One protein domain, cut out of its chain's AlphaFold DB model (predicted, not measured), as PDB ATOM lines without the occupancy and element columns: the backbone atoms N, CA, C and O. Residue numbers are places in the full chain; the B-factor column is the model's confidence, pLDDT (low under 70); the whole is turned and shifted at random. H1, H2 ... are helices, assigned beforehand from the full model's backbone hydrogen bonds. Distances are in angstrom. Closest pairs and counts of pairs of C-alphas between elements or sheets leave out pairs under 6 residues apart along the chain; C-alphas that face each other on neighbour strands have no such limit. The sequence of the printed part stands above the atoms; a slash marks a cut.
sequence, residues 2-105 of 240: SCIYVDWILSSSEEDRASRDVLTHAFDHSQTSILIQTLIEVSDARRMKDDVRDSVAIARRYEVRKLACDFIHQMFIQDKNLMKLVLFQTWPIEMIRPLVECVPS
ATOM      1  N   SER A   2     132.170  38.935 194.167       59.53
ATOM      2  CA  SER A   2     131.340  40.129 194.423       59.53
ATOM      3  C   SER A   2     131.604  41.315 193.473       59.53
ATOM      4  O   SER A   2     130.653  41.982 193.093       59.53
ATOM      5  N   CYS A   3     132.844  41.528 193.007       60.31
ATOM      6  CA  CYS A   3     133.174  42.626 192.079       60.31
ATOM      7  C   CYS A   3     132.513  42.458 190.695       60.31
ATOM      8  O   CYS A   3     131.894  43.381 190.192       60.31
ATOM      9  N   ILE A   4     132.523  41.235 190.147       69.31
ATOM     10  CA  ILE A   4     131.946  40.914 188.826       69.31
ATOM     11  C   ILE A   4     130.425  41.137 188.796       69.31
ATOM     12  O   ILE A   4     129.879  41.547 187.780       69.31
ATOM     13  N   TYR A   5     129.729  40.875 189.906       68.12
ATOM     14  CA  TYR A   5     128.275  41.046 189.980       68.12
ATOM     15  C   TYR A   5     127.874  42.527 190.059       68.12
ATOM     16  O   TYR A   5     126.877  42.929 189.468       68.12
ATOM     17  N   VAL A   6     128.674  43.348 190.749       71.38
ATOM     18  CA  VAL A   6     128.480  44.805 190.809       71.38
ATOM     19  C   VAL A   6     128.805  45.445 189.457       71.38
ATOM     20  O   VAL A   6     128.015  46.255 188.982       71.38
ATOM     21  N   ASP A   7     129.888  45.016 188.803       68.69
ATOM     22  CA  ASP A   7     130.239  45.464 187.449       68.69
ATOM     23  C   ASP A   7     129.151  45.091 186.430       68.69
ATOM     24  O   ASP A   7     128.800  45.900 185.577       68.69
ATOM     25  N   TRP A   8     128.547  43.903 186.546       71.44
ATOM     26  CA  TRP A   8     127.451  43.482 185.667       71.44
ATOM     27  C   TRP A   8     126.165  44.295 185.886       71.44
ATOM     28  O   TRP A   8     125.513  44.689 184.923       71.44
ATOM     29  N   ILE A   9     125.815  44.606 187.139       72.38
ATOM     30  CA  ILE A   9     124.654  45.454 187.462       72.38
ATOM     31  C   ILE A   9     124.865  46.896 186.977       72.38
ATOM     32  O   ILE A   9     123.935  47.508 186.450       72.38
ATOM     33  N   LEU A  10     126.074  47.444 187.134       71.25
ATOM     34  CA  LEU A  10     126.419  48.777 186.636       71.25
ATOM     35  C   LEU A  10     126.398  48.819 185.103       71.25
ATOM     36  O   LEU A  10     125.755  49.703 184.547       71.25
ATOM     37  N   SER A  11     126.988  47.818 184.438       70.44
ATOM     38  CA  SER A  11     126.952  47.668 182.976       70.44
ATOM     39  C   SER A  11     125.517  47.581 182.452       70.44
ATOM     40  O   SER A  11     125.155  48.305 181.530       70.44
ATOM     41  N   SER A  12     124.667  46.759 183.076       74.06
ATOM     42  CA  SER A  12     123.252  46.637 182.700       74.06
ATOM     43  C   SER A  12     122.486  47.948 182.921       74.06
ATOM     44  O   SER A  12     121.673  48.334 182.086       74.06
ATOM     45  N   SER A  13     122.758  48.672 184.013       80.00
ATOM     46  CA  SER A  13     122.122  49.968 184.271       80.00
ATOM     47  C   SER A  13     122.589  51.069 183.312       80.00
ATOM     48  O   SER A  13     121.821  52.000 183.053       80.00
ATOM     49  N   GLU A  14     123.837  51.032 182.848       81.75
ATOM     50  CA  GLU A  14     124.368  51.975 181.860       81.75
ATOM     51  C   GLU A  14     123.810  51.690 180.463       81.75
ATOM     52  O   GLU A  14     123.398  52.625 179.775       81.75
ATOM     53  N   GLU A  15     123.688  50.416 180.083       79.44
ATOM     54  CA  GLU A  15     123.031  49.985 178.842       79.44
ATOM     55  C   GLU A  15     121.553  50.405 178.791       79.44
ATOM     56  O   GLU A  15     121.088  50.917 177.768       79.44
ATOM     57  N   ASP A  16     120.823  50.278 179.903       83.94
ATOM     58  CA  ASP A  16     119.426  50.715 180.002       83.94
ATOM     59  C   ASP A  16     119.281  52.238 179.858       83.94
ATOM     60  O   ASP A  16     118.363  52.733 179.194       83.94
ATOM     61  N   ARG A  17     120.204  53.009 180.452       83.81
ATOM     62  CA  ARG A  17     120.230  54.473 180.309       83.81
ATOM     63  C   ARG A  17     120.540  54.881 178.875       83.81
ATOM     64  O   ARG A  17     119.789  55.674 178.315       83.81
ATOM     65  N   ALA A  18     121.571  54.296 178.270       85.94
ATOM     66  CA  ALA A  18     121.929  54.560 176.880       85.94
ATOM     67  C   ALA A  18     120.769  54.223 175.931       85.94
ATOM     68  O   ALA A  18     120.435  55.010 175.047       85.94
ATOM     69  N   SER A  19     120.089  53.098 176.162       87.94
ATOM     70  CA  SER A  19     118.908  52.696 175.392       87.94
ATOM     71  C   SER A  19     117.766  53.706 175.525       87.94
ATOM     72  O   SER A  19     117.150  54.091 174.527       87.94
ATOM     73  N   ARG A  20     117.495  54.190 176.742       88.69
ATOM     74  CA  ARG A  20     116.477  55.220 176.985       88.69
ATOM     75  C   ARG A  20     116.828  56.549 176.320       88.69
ATOM     76  O   ARG A  20     115.935  57.200 175.777       88.69
ATOM     77  N   ASP A  21     118.094  56.942 176.337       89.31
ATOM     78  CA  ASP A  21     118.547  58.190 175.724       89.31
ATOM     79  C   ASP A  21     118.428  58.117 174.193       89.31
ATOM     80  O   ASP A  21     117.905  59.045 173.573       89.31
ATOM     81  N   VAL A  22     118.771  56.972 173.585       89.88
ATOM     82  CA  VAL A  22     118.547  56.708 172.150       89.88
ATOM     83  C   VAL A  22     117.063  56.796 171.792       89.88
ATOM     84  O   VAL A  22     116.707  57.442 170.805       89.88
ATOM     85  N   LEU A  23     116.181  56.181 172.587       90.56
ATOM     86  CA  LEU A  23     114.733  56.238 172.360       90.56
ATOM     87  C   LEU A  23     114.184  57.659 172.505       90.56
ATOM     88  O   LEU A  23     113.367  58.083 171.691       90.56
ATOM     89  N   THR A  24     114.651  58.402 173.507       91.44
ATOM     90  CA  THR A  24     114.240  59.793 173.743       91.44
ATOM     91  C   THR A  24     114.657  60.678 172.573       91.44
ATOM     92  O   THR A  24     113.841  61.426 172.040       91.44
ATOM     93  N   HIS A  25     115.895  60.527 172.104       89.44
ATOM     94  CA  HIS A  25     116.416  61.252 170.951       89.44
ATOM     95  C   HIS A  25     115.664  60.905 169.655       89.44
ATOM     96  O   HIS A  25     115.295  61.794 168.889       89.44
ATOM     97  N   ALA A  26     115.386  59.620 169.415       90.50
ATOM     98  CA  ALA A  26     114.618  59.170 168.255       90.50
ATOM     99  C   ALA A  26     113.165  59.676 168.283       90.50
ATOM    100  O   ALA A  26     112.610  60.039 167.243       90.50
ATOM    101  N   PHE A  27     112.549  59.720 169.466       92.44
ATOM    102  CA  PHE A  27     111.214  60.278 169.647       92.44
ATOM    103  C   PHE A  27     111.193  61.779 169.344       92.44
ATOM    104  O   PHE A  27     110.342  62.223 168.573       92.44
ATOM    105  N   ASP A  28     112.155  62.537 169.871       92.19
ATOM    106  CA  ASP A  28     112.275  63.976 169.621       92.19
ATOM    107  C   ASP A  28     112.501  64.293 168.133       92.19
ATOM    108  O   ASP A  28     111.815  65.137 167.552       92.19
ATOM    109  N   HIS A  29     113.361  63.515 167.466       92.69
ATOM    110  CA  HIS A  29     113.550  63.575 166.015       92.69
ATOM    111  C   HIS A  29     112.249  63.344 165.251       92.69
ATOM    112  O   HIS A  29     111.948  64.057 164.293       92.69
ATOM    113  N   SER A  30     111.469  62.344 165.663       93.88
ATOM    114  CA  SER A  30     110.191  62.023 165.032       93.88
ATOM    115  C   SER A  30     109.194  63.177 165.177       93.88
ATOM    116  O   SER A  30     108.632  63.627 164.177       93.88
ATOM    117  N   GLN A  31     109.028  63.710 166.392       95.75
ATOM    118  CA  GLN A  31     108.129  64.837 166.669       95.75
ATOM    119  C   GLN A  31     108.538  66.089 165.892       95.75
ATOM    120  O   GLN A  31     107.718  66.708 165.209       95.75
ATOM    121  N   THR A  32     109.825  66.421 165.926       96.31
ATOM    122  CA  THR A  32     110.361  67.582 165.219       96.31
ATOM    123  C   THR A  32     110.221  67.427 163.704       96.31
ATOM    124  O   THR A  32     109.832  68.370 163.017       96.31
ATOM    125  N   SER A  33     110.450  66.228 163.163       97.50
ATOM    126  CA  SER A  33     110.245  65.951 161.739       97.50
ATOM    127  C   SER A  33     108.778  66.132 161.334       97.50
ATOM    128  O   SER A  33     108.503  66.730 160.295       97.50
ATOM    129  N   ILE A  34     107.823  65.690 162.162       97.12
ATOM    130  CA  ILE A  34     106.382  65.904 161.929       97.12
ATOM    131  C   ILE A  34     106.039  67.398 161.925       97.12
ATOM    132  O   ILE A  34     105.300  67.859 161.048       97.12
ATOM    133  N   LEU A  35     106.591  68.165 162.868       97.56
ATOM    134  CA  LEU A  35     106.416  69.616 162.905       97.56
ATOM    135  C   LEU A  35     106.950  70.264 161.620       97.56
ATOM    136  O   LEU A  35     106.234  71.041 160.990       97.56
ATOM    137  N   ILE A  36     108.159  69.901 161.186       98.06
ATOM    138  CA  ILE A  36     108.755  70.411 159.945       98.06
ATOM    139  C   ILE A  36     107.879  70.067 158.735       98.06
ATOM    140  O   ILE A  36     107.577  70.950 157.935       98.06
ATOM    141  N   GLN A  37     107.409  68.823 158.614       97.25
ATOM    142  CA  GLN A  37     106.501  68.422 157.534       97.25
ATOM    143  C   GLN A  37     105.218  69.259 157.540       97.25
ATOM    144  O   GLN A  37     104.803  69.771 156.503       97.25
ATOM    145  N   THR A  38     104.634  69.480 158.717       95.94
ATOM    146  CA  THR A  38     103.432  70.310 158.877       95.94
ATOM    147  C   THR A  38     103.690  71.752 158.439       95.94
ATOM    148  O   THR A  38     102.893  72.325 157.698       95.94
ATOM    149  N   LEU A  39     104.826  72.334 158.831       96.56
ATOM    150  CA  LEU A  39     105.224  73.683 158.426       96.56
ATOM    151  C   LEU A  39     105.414  73.797 156.908       96.56
ATOM    152  O   LEU A  39     104.997  74.794 156.313       96.56
ATOM    153  N   ILE A  40     105.988  72.774 156.268       95.69
ATOM    154  CA  ILE A  40     106.110  72.703 154.806       95.69
ATOM    155  C   ILE A  40     104.720  72.681 154.160       95.69
ATOM    156  O   ILE A  40     104.474  73.427 153.214       95.69
ATOM    157  N   GLU A  41     103.795  71.869 154.672       92.56
ATOM    158  CA  GLU A  41     102.444  71.763 154.114       92.56
ATOM    159  C   GLU A  41     101.620  73.043 154.283       92.56
ATOM    160  O   GLU A  41     100.960  73.469 153.336       92.56
ATOM    161  N   VAL A  42     101.684  73.683 155.454       90.19
ATOM    162  CA  VAL A  42     101.011  74.967 155.720       90.19
ATOM    163  C   VAL A  42     101.607  76.090 154.864       90.19
ATOM    164  O   VAL A  42     100.899  77.008 154.454       90.19
ATOM    165  N   SER A  43     102.893  75.990 154.528       90.38
ATOM    166  CA  SER A  43     103.572  76.934 153.640       90.38
ATOM    167  C   SER A  43     103.214  76.752 152.158       90.38
ATOM    168  O   SER A  43     103.570  77.619 151.349       90.38
ATOM    169  N   ASP A  44     102.538  75.667 151.763       90.50
ATOM    170  CA  ASP A  44     102.137  75.416 150.376       90.50
ATOM    171  C   ASP A  44     100.863  76.195 150.020       90.50
ATOM    172  O   ASP A  44      99.744  75.825 150.377       90.50
ATOM    173  N   ALA A  45     101.025  77.259 149.231       84.50
ATOM    174  CA  ALA A  45      99.918  78.118 148.814       84.50
ATOM    175  C   ALA A  45      98.833  77.365 148.023       84.50
ATOM    176  O   ALA A  45      97.686  77.801 148.001       84.50
ATOM    177  N   ARG A  46      99.162  76.229 147.395       85.00
ATOM    178  CA  ARG A  46      98.205  75.426 146.617       85.00
ATOM    179  C   ARG A  46      97.237  74.645 147.497       85.00
ATOM    180  O   ARG A  46      96.190  74.218 147.023       85.00
ATOM    181  N   ARG A  47      97.594  74.436 148.766       84.69
ATOM    182  CA  ARG A  47      96.730  73.795 149.765       84.69
ATOM    183  C   ARG A  47      95.790  74.784 150.445       84.69
ATOM    184  O   ARG A  47      94.902  74.374 151.188       84.69
ATOM    185  N   MET A  48      95.974  76.070 150.184       80.81
ATOM    186  CA  MET A  48      95.225  77.145 150.807       80.81
ATOM    187  C   MET A  48      94.159  77.668 149.831       80.81
ATOM    188  O   MET A  48      94.391  77.753 148.626       80.81
ATOM    189  N   LYS A  49      92.971  78.011 150.344       79.62
ATOM    190  CA  LYS A  49      91.799  78.419 149.535       79.62
ATOM    191  C   LYS A  49      91.667  79.933 149.327       79.62
ATOM    192  O   LYS A  49      90.596  80.402 148.960       79.62
ATOM    193  N   ASP A  50      92.709  80.702 149.611       78.81
ATOM    194  CA  ASP A  50      92.637  82.163 149.533       78.81
ATOM    195  C   ASP A  50      92.462  82.619 148.081       78.81
ATOM    196  O   ASP A  50      92.987  82.007 147.143       78.81
ATOM    197  N   ASP A  51      91.729  83.718 147.925       79.88
ATOM    198  CA  ASP A  51      91.513  84.366 146.641       79.88
ATOM    199  C   ASP A  51      92.849  84.885 146.088       79.88
ATOM    200  O   ASP A  51      93.605  85.578 146.767       79.88
ATOM    201  N   VAL A  52      93.132  84.572 144.823       79.00
ATOM    202  CA  VAL A  52      94.331  85.032 144.103       79.00
ATOM    203  C   VAL A  52      94.371  86.563 143.997       79.00
ATOM    204  O   VAL A  52      95.434  87.140 143.784       79.00
ATOM    205  N   ARG A  53      93.225  87.235 144.152       84.88
ATOM    206  CA  ARG A  53      93.123  88.699 144.161       84.88
ATOM    207  C   ARG A  53      93.306  89.329 145.539       84.88
ATOM    208  O   ARG A  53      93.471  90.545 145.613       84.88
ATOM    209  N   ASP A  54      93.310  88.542 146.614       89.62
ATOM    210  CA  ASP A  54      93.529  89.055 147.964       89.62
ATOM    211  C   ASP A  54      95.033  89.202 148.245       89.62
ATOM    212  O   ASP A  54      95.722  88.286 148.706       89.62
ATOM    213  N   SER A  55      95.554  90.396 147.964       88.38
ATOM    214  CA  SER A  55      96.959  90.733 148.200       88.38
ATOM    215  C   SER A  55      97.364  90.636 149.673       88.38
ATOM    216  O   SER A  55      98.528  90.362 149.963       88.38
ATOM    217  N   VAL A  56      96.431  90.845 150.611       90.44
ATOM    218  CA  VAL A  56      96.711  90.785 152.053       90.44
ATOM    219  C   VAL A  56      96.887  89.335 152.489       90.44
ATOM    220  O   VAL A  56      97.840  89.021 153.207       90.44
ATOM    221  N   ALA A  57      96.019  88.436 152.020       86.81
ATOM    222  CA  ALA A  57      96.156  87.004 152.267       86.81
ATOM    223  C   ALA A  57      97.458  86.444 151.669       86.81
ATOM    224  O   ALA A  57      98.190  85.710 152.337       86.81
ATOM    225  N   ILE A  58      97.814  86.865 150.449       86.50
ATOM    226  CA  ILE A  58      99.084  86.492 149.805       86.50
ATOM    227  C   ILE A  58     100.291  86.975 150.621       86.50
ATOM    228  O   ILE A  58     101.204  86.186 150.877       86.50
ATOM    229  N   ALA A  59     100.296  88.235 151.066       89.44
ATOM    230  CA  ALA A  59     101.375  88.779 151.891       89.44
ATOM    231  C   ALA A  59     101.498  88.028 153.227       89.44
ATOM    232  O   ALA A  59     102.591  87.627 153.617       89.44
ATOM    233  N   ARG A  60     100.372  87.740 153.893       89.19
ATOM    234  CA  ARG A  60     100.365  86.960 155.138       89.19
ATOM    235  C   ARG A  60     100.948  85.562 154.940       89.19
ATOM    236  O   ARG A  60     101.731  85.108 155.768       89.19
ATOM    237  N   ARG A  61     100.611  84.880 153.841       86.44
ATOM    238  CA  ARG A  61     101.192  83.568 153.506       86.44
ATOM    239  C   ARG A  61     102.697  83.639 153.289       86.44
ATOM    240  O   ARG A  61     103.407  82.714 153.678       86.44
ATOM    241  N   TYR A  62     103.176  84.703 152.649       89.50
ATOM    242  CA  TYR A  62     104.606  84.909 152.460       89.50
ATOM    243  C   TYR A  62     105.326  85.021 153.811       89.50
ATOM    244  O   TYR A  62     106.311  84.317 154.024       89.50
ATOM    245  N   GLU A  63     104.779  85.796 154.750       92.31
ATOM    246  CA  GLU A  63     105.333  85.914 156.104       92.31
ATOM    247  C   GLU A  63     105.292  84.587 156.876       92.31
ATOM    248  O   GLU A  63     106.292  84.191 157.473       92.31
ATOM    249  N   VAL A  64     104.183  83.838 156.806       92.25
ATOM    250  CA  VAL A  64     104.087  82.498 157.420       92.25
ATOM    251  C   VAL A  64     105.159  81.564 156.862       92.25
ATOM    252  O   VAL A  64     105.849  80.892 157.629       92.25
ATOM    253  N   ARG A  65     105.345  81.545 155.536       93.69
ATOM    254  CA  ARG A  65     106.384  80.727 154.899       93.69
ATOM    255  C   ARG A  65     107.776  81.155 155.339       93.69
ATOM    256  O   ARG A  65     108.605  80.287 155.587       93.69
ATOM    257  N   LYS A  66     108.042  82.457 155.412       95.38
ATOM    258  CA  LYS A  66     109.340  82.981 155.838       95.38
ATOM    259  C   LYS A  66     109.674  82.507 157.251       95.38
ATOM    260  O   LYS A  66     110.707  81.877 157.434       95.38
ATOM    261  N   LEU A  67     108.752  82.683 158.199       96.94
ATOM    262  CA  LEU A  67     108.918  82.210 159.577       96.94
ATOM    263  C   LEU A  67     109.113  80.690 159.656       96.94
ATOM    264  O   LEU A  67     109.988  80.212 160.376       96.94
ATOM    265  N   ALA A  68     108.335  79.925 158.887       97.25
ATOM    266  CA  ALA A  68     108.497  78.478 158.799       97.25
ATOM    267  C   ALA A  68     109.883  78.091 158.257       97.25
ATOM    268  O   ALA A  68     110.534  77.207 158.808       97.25
ATOM    269  N   CYS A  69     110.355  78.757 157.202       97.88
ATOM    270  CA  CYS A  69     111.663  78.489 156.607       97.88
ATOM    271  C   CYS A  69     112.811  78.878 157.541       97.88
ATOM    272  O   CYS A  69     113.772  78.120 157.639       97.88
ATOM    273  N   ASP A  70     112.694  79.994 158.262       98.06
ATOM    274  CA  ASP A  70     113.676  80.414 159.264       98.06
ATOM    275  C   ASP A  70     113.774  79.375 160.390       98.06
ATOM    276  O   ASP A  70     114.873  78.963 160.761       98.06
ATOM    277  N   PHE A  71     112.636  78.871 160.880       98.25
ATOM    278  CA  PHE A  71     112.614  77.796 161.873       98.25
ATOM    279  C   PHE A  71     113.258  76.505 161.344       98.25
ATOM    280  O   PHE A  71     114.152  75.951 161.981       98.25
ATOM    281  N   ILE A  72     112.851  76.047 160.153       98.38
ATOM    282  CA  ILE A  72     113.411  74.846 159.512       98.38
ATOM    283  C   ILE A  72     114.924  74.996 159.322       98.38
ATOM    284  O   ILE A  72     115.678  74.061 159.583       98.38
ATOM    285  N   HIS A  73     115.377  76.178 158.906       98.38
ATOM    286  CA  HIS A  73     116.790  76.486 158.743       98.38
ATOM    287  C   HIS A  73     117.571  76.299 160.044       98.38
ATOM    288  O   HIS A  73     118.606  75.629 160.024       98.38
ATOM    289  N   GLN A  74     117.065  76.838 161.159       98.25
ATOM    290  CA  GLN A  74     117.697  76.676 162.470       98.25
ATOM    291  C   GLN A  74     117.748  75.206 162.892       98.25
ATOM    292  O   GLN A  74     118.819  74.725 163.257       98.25
ATOM    293  N   MET A  75     116.641  74.469 162.756       97.88
ATOM    294  CA  MET A  75     116.602  73.039 163.091       97.88
ATOM    295  C   MET A  75     117.613  72.226 162.277       97.88
ATOM    296  O   MET A  75     118.291  71.352 162.805       97.88
ATOM    297  N   PHE A  76     117.761  72.544 160.993       97.88
ATOM    298  CA  PHE A  76     118.711  71.885 160.099       97.88
ATOM    299  C   PHE A  76     120.177  72.219 160.389       97.88
ATOM    300  O   PHE A  76     121.040  71.382 160.141       97.88
ATOM    301  N   ILE A  77     120.476  73.425 160.885       97.25
ATOM    302  CA  ILE A  77     121.828  73.770 161.351       97.25
ATOM    303  C   ILE A  77     122.151  73.016 162.640       97.25
ATOM    304  O   ILE A  77     123.265  72.524 162.796       97.25
ATOM    305  N   GLN A  78     121.188  72.955 163.560       96.12
ATOM    306  CA  GLN A  78     121.364  72.309 164.857       96.12
ATOM    307  C   GLN A  78     121.574  70.803 164.712       96.12
ATOM    308  O   GLN A  78     122.451  70.249 165.371       96.12
ATOM    309  N   ASP A  79     120.812  70.156 163.825       95.06
ATOM    310  CA  ASP A  79     120.928  68.724 163.590       95.06
ATOM    311  C   ASP A  79     120.782  68.351 162.106       95.06
ATOM    312  O   ASP A  79     119.704  68.374 161.501       95.06
ATOM    313  N   LYS A  80     121.896  67.918 161.509       95.31
ATOM    314  CA  LYS A  80     121.926  67.435 160.123       95.31
ATOM    315  C   LYS A  80     121.213  66.090 159.927       95.31
ATOM    316  O   LYS A  80     120.752  65.804 158.821       95.31
ATOM    317  N   ASN A  81     121.114  65.252 160.960       94.94
ATOM    318  CA  ASN A  81     120.397  63.977 160.883       94.94
ATOM    319  C   ASN A  81     118.887  64.204 160.846       94.94
ATOM    320  O   ASN A  81     118.180  63.471 160.153       94.94
ATOM    321  N   LEU A  82     118.401  65.257 161.504       96.62
ATOM    322  CA  LEU A  82     117.026  65.713 161.344       96.62
ATOM    323  C   LEU A  82     116.755  66.166 159.902       96.62
ATOM    324  O   LEU A  82     115.757  65.743 159.317       96.62
ATOM    325  N   MET A  83     117.658  66.941 159.278       97.38
ATOM    326  CA  MET A  83     117.540  67.268 157.845       97.38
ATOM    327  C   MET A  83     117.445  65.995 157.001       97.38
ATOM    328  O   MET A  83     116.532  65.857 156.182       97.38
ATOM    329  N   LYS A  84     118.370  65.053 157.212       97.25
ATOM    330  CA  LYS A  84     118.372  63.768 156.513       97.25
ATOM    331  C   LYS A  84     117.038  63.036 156.688       97.25
ATOM    332  O   LYS A  84     116.465  62.581 155.701       97.25
ATOM    333  N   LEU A  85     116.506  62.958 157.906       96.94
ATOM    334  CA  LEU A  85     115.219  62.320 158.180       96.94
ATOM    335  C   LEU A  85     114.081  62.967 157.376       96.94
ATOM    336  O   LEU A  85     113.357  62.260 156.670       96.94
ATOM    337  N   VAL A  86     113.960  64.297 157.416       97.81
ATOM    338  CA  VAL A  86     112.917  65.044 156.689       97.81
ATOM    339  C   VAL A  86     113.050  64.830 155.173       97.81
ATOM    340  O   VAL A  86     112.056  64.569 154.491       97.81
ATOM    341  N   LEU A  87     114.274  64.850 154.633       97.81
ATOM    342  CA  LEU A  87     114.551  64.563 153.220       97.81
ATOM    343  C   LEU A  87     114.097  63.156 152.813       97.81
ATOM    344  O   LEU A  87     113.457  62.983 151.773       97.81
ATOM    345  N   PHE A  88     114.375  62.148 153.639       96.94
ATOM    346  CA  PHE A  88     114.007  60.754 153.367       96.94
ATOM    347  C   PHE A  88     112.508  60.491 153.542       96.94
ATOM    348  O   PHE A  88     111.969  59.562 152.928       96.94
ATOM    349  N   GLN A  89     111.816  61.303 154.337       96.12
ATOM    350  CA  GLN A  89     110.354  61.315 154.388       96.12
ATOM    351  C   GLN A  89     109.741  61.939 153.128       96.12
ATOM    352  O   GLN A  89     108.615  61.584 152.768       96.12
ATOM    353  N   THR A  90     110.508  62.753 152.389       97.00
ATOM    354  CA  THR A  90     110.092  63.529 151.206       97.00
ATOM    355  C   THR A  90     108.972  64.523 151.520       97.00
ATOM    356  O   THR A  90     108.365  64.492 152.586       97.00
ATOM    357  N   TRP A  91     108.666  65.398 150.569       95.81
ATOM    358  CA  TRP A  91     107.524  66.315 150.614       95.81
ATOM    359  C   TRP A  91     107.070  66.626 149.173       95.81
ATOM    360  O   TRP A  91     107.703  66.138 148.226       95.81
ATOM    361  N   PRO A  92     105.967  67.369 148.950       94.31
ATOM    362  CA  PRO A  92     105.506  67.692 147.599       94.31
ATOM    363  C   PRO A  92     106.612  68.326 146.742       94.31
ATOM    364  O   PRO A  92     107.285  69.258 147.182       94.31
ATOM    365  N   ILE A  93     106.801  67.835 145.513       93.75
ATOM    366  CA  ILE A  93     107.917  68.234 144.627       93.75
ATOM    367  C   ILE A  93     107.942  69.748 144.398       93.75
ATOM    368  O   ILE A  93     108.997  70.356 144.264       93.75
ATOM    369  N   GLU A  94     106.784  70.388 144.392       92.62
ATOM    370  CA  GLU A  94     106.660  71.810 144.104       92.62
ATOM    371  C   GLU A  94     107.027  72.690 145.302       92.62
ATOM    372  O   GLU A  94     107.255  73.883 145.126       92.62
ATOM    373  N   MET A  95     107.158  72.100 146.497       95.50
ATOM    374  CA  MET A  95     107.735  72.756 147.672       95.50
ATOM    375  C   MET A  95     109.266  72.670 147.707       95.50
ATOM    376  O   MET A  95     109.882  73.394 148.484       95.50
ATOM    377  N   ILE A  96     109.906  71.866 146.844       96.94
ATOM    378  CA  ILE A  96     111.376  71.801 146.748       96.94
ATOM    379  C   ILE A  96     111.954  73.186 146.462       96.94
ATOM    380  O   ILE A  96     112.781  73.672 147.226       96.94
ATOM    381  N   ARG A  97     111.506  73.844 145.386       95.38
ATOM    382  CA  ARG A  97     112.050  75.146 144.991       95.38
ATOM    383  C   ARG A  97     111.815  76.238 146.048       95.38
ATOM    384  O   ARG A  97     112.798  76.877 146.413       95.38
ATOM    385  N   PRO A  98     110.591  76.442 146.580       95.31
ATOM    386  CA  PRO A  98     110.361  77.386 147.671       95.31
ATOM    387  C   PRO A  98     111.273  77.158 148.880       95.31
ATOM    388  O   PRO A  98     111.845  78.119 149.385       95.31
ATOM    389  N   LEU A  99     111.453  75.907 149.316       97.31
ATOM    390  CA  LEU A  99     112.313  75.601 150.461       97.31
ATOM    391  C   LEU A  99     113.788  75.838 150.150       97.31
ATOM    392  O   LEU A  99     114.459  76.501 150.926       97.31
ATOM    393  N   VAL A 100     114.293  75.385 149.000       97.25
ATOM    394  CA  VAL A 100     115.678  75.663 148.578       97.25
ATOM    395  C   VAL A 100     115.932  77.172 148.447       97.25
ATOM    396  O   VAL A 100     117.039  77.649 148.688       97.25
ATOM    397  N   GLU A 101     114.921  77.955 148.070       96.19
ATOM    398  CA  GLU A 101     115.053  79.405 147.968       96.19
ATOM    399  C   GLU A 101     115.053  80.120 149.322       96.19
ATOM    400  O   GLU A 101     115.754  81.131 149.429       96.19
ATOM    401  N   CYS A 102     114.308  79.604 150.306       96.62
ATOM    402  CA  CYS A 102     114.038  80.270 151.584       96.62
ATOM    403  C   CYS A 102     114.778  79.668 152.790       96.62
ATOM    404  O   CYS A 102     114.827  80.315 153.826       96.62
ATOM    405  N   VAL A 103     115.342  78.460 152.683       98.12
ATOM    406  CA  VAL A 103     116.084  77.768 153.750       98.12
ATOM    407  C   VAL A 103     117.570  77.733 153.362       98.12
ATOM    408  O   VAL A 103     117.982  76.865 152.589       98.12
ATOM    409  N   PRO A 104     118.413  78.654 153.871       97.00
ATOM    410  CA  PRO A 104     119.794  78.798 153.407       97.00
ATOM    411  C   PRO A 104     120.667  77.553 153.582       97.00
ATOM    412  O   PRO A 104     121.544  77.328 152.753       97.00
ATOM    413  N   SER A 105     120.415  76.720 154.597       97.38
ATOM    414  CA  SER A 105     121.178  75.489 154.878       97.38
ATOM    415  C   SER A 105     120.912  74.342 153.897       97.38
ATOM    416  O   SER A 105     121.579  73.316 153.976       97.38
TER     417      SER A 105
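What this domain is: This is residues 2 to 105 of the 240 residues of an uncharacterized protein of Necator americanus (UniProt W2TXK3). A long helix, H1, sticks out as an arm with residues 2 to 25; at its other end H2 folds back beside it, H3 packs steeply on H1, and H4 crosses H2. The printed part has 104 residues with four named helices, H1 to H4 in order, and is all helix. It is extended, with a radius of gyration of the C-alphas of 20.7 A and spans of 80 by 23 by 20 A.

How they stand to each other: Start at H1, residues 2 to 42, whose residues 36 to 42 touch H2, residues 55 to 78, in a hairpin at a shallow tilt of 21 degrees; C-alphas 39 and 68 are closest, 5.8 A. H3, residues 80 to 89, touches H1 at a steep tilt of 59 degrees, closest at C-alphas 33 and 86, 5.8 A. H4, residues 93 to 102, touches H2 about perpendicular, 79 degrees, closest at C-alphas 69 and 102, 5.8 A. O i to N i+4 pairs are within hydrogen-bond range throughout H1, H2 and H3, and 4 of 6 in H4.

Where its parts are: Find C-alpha 2 at (131.340, 40.129, 194.423); H1 runs 60.3 A. H2 runs 34.8 A, and H4 ends at C-alpha 102, (114.038, 80.270, 151.584).

The domain as a whole: The printed part has no cut. The link H1 to H2 is long. Look for pLDDT under 70 at residues 2 to 5 and 7.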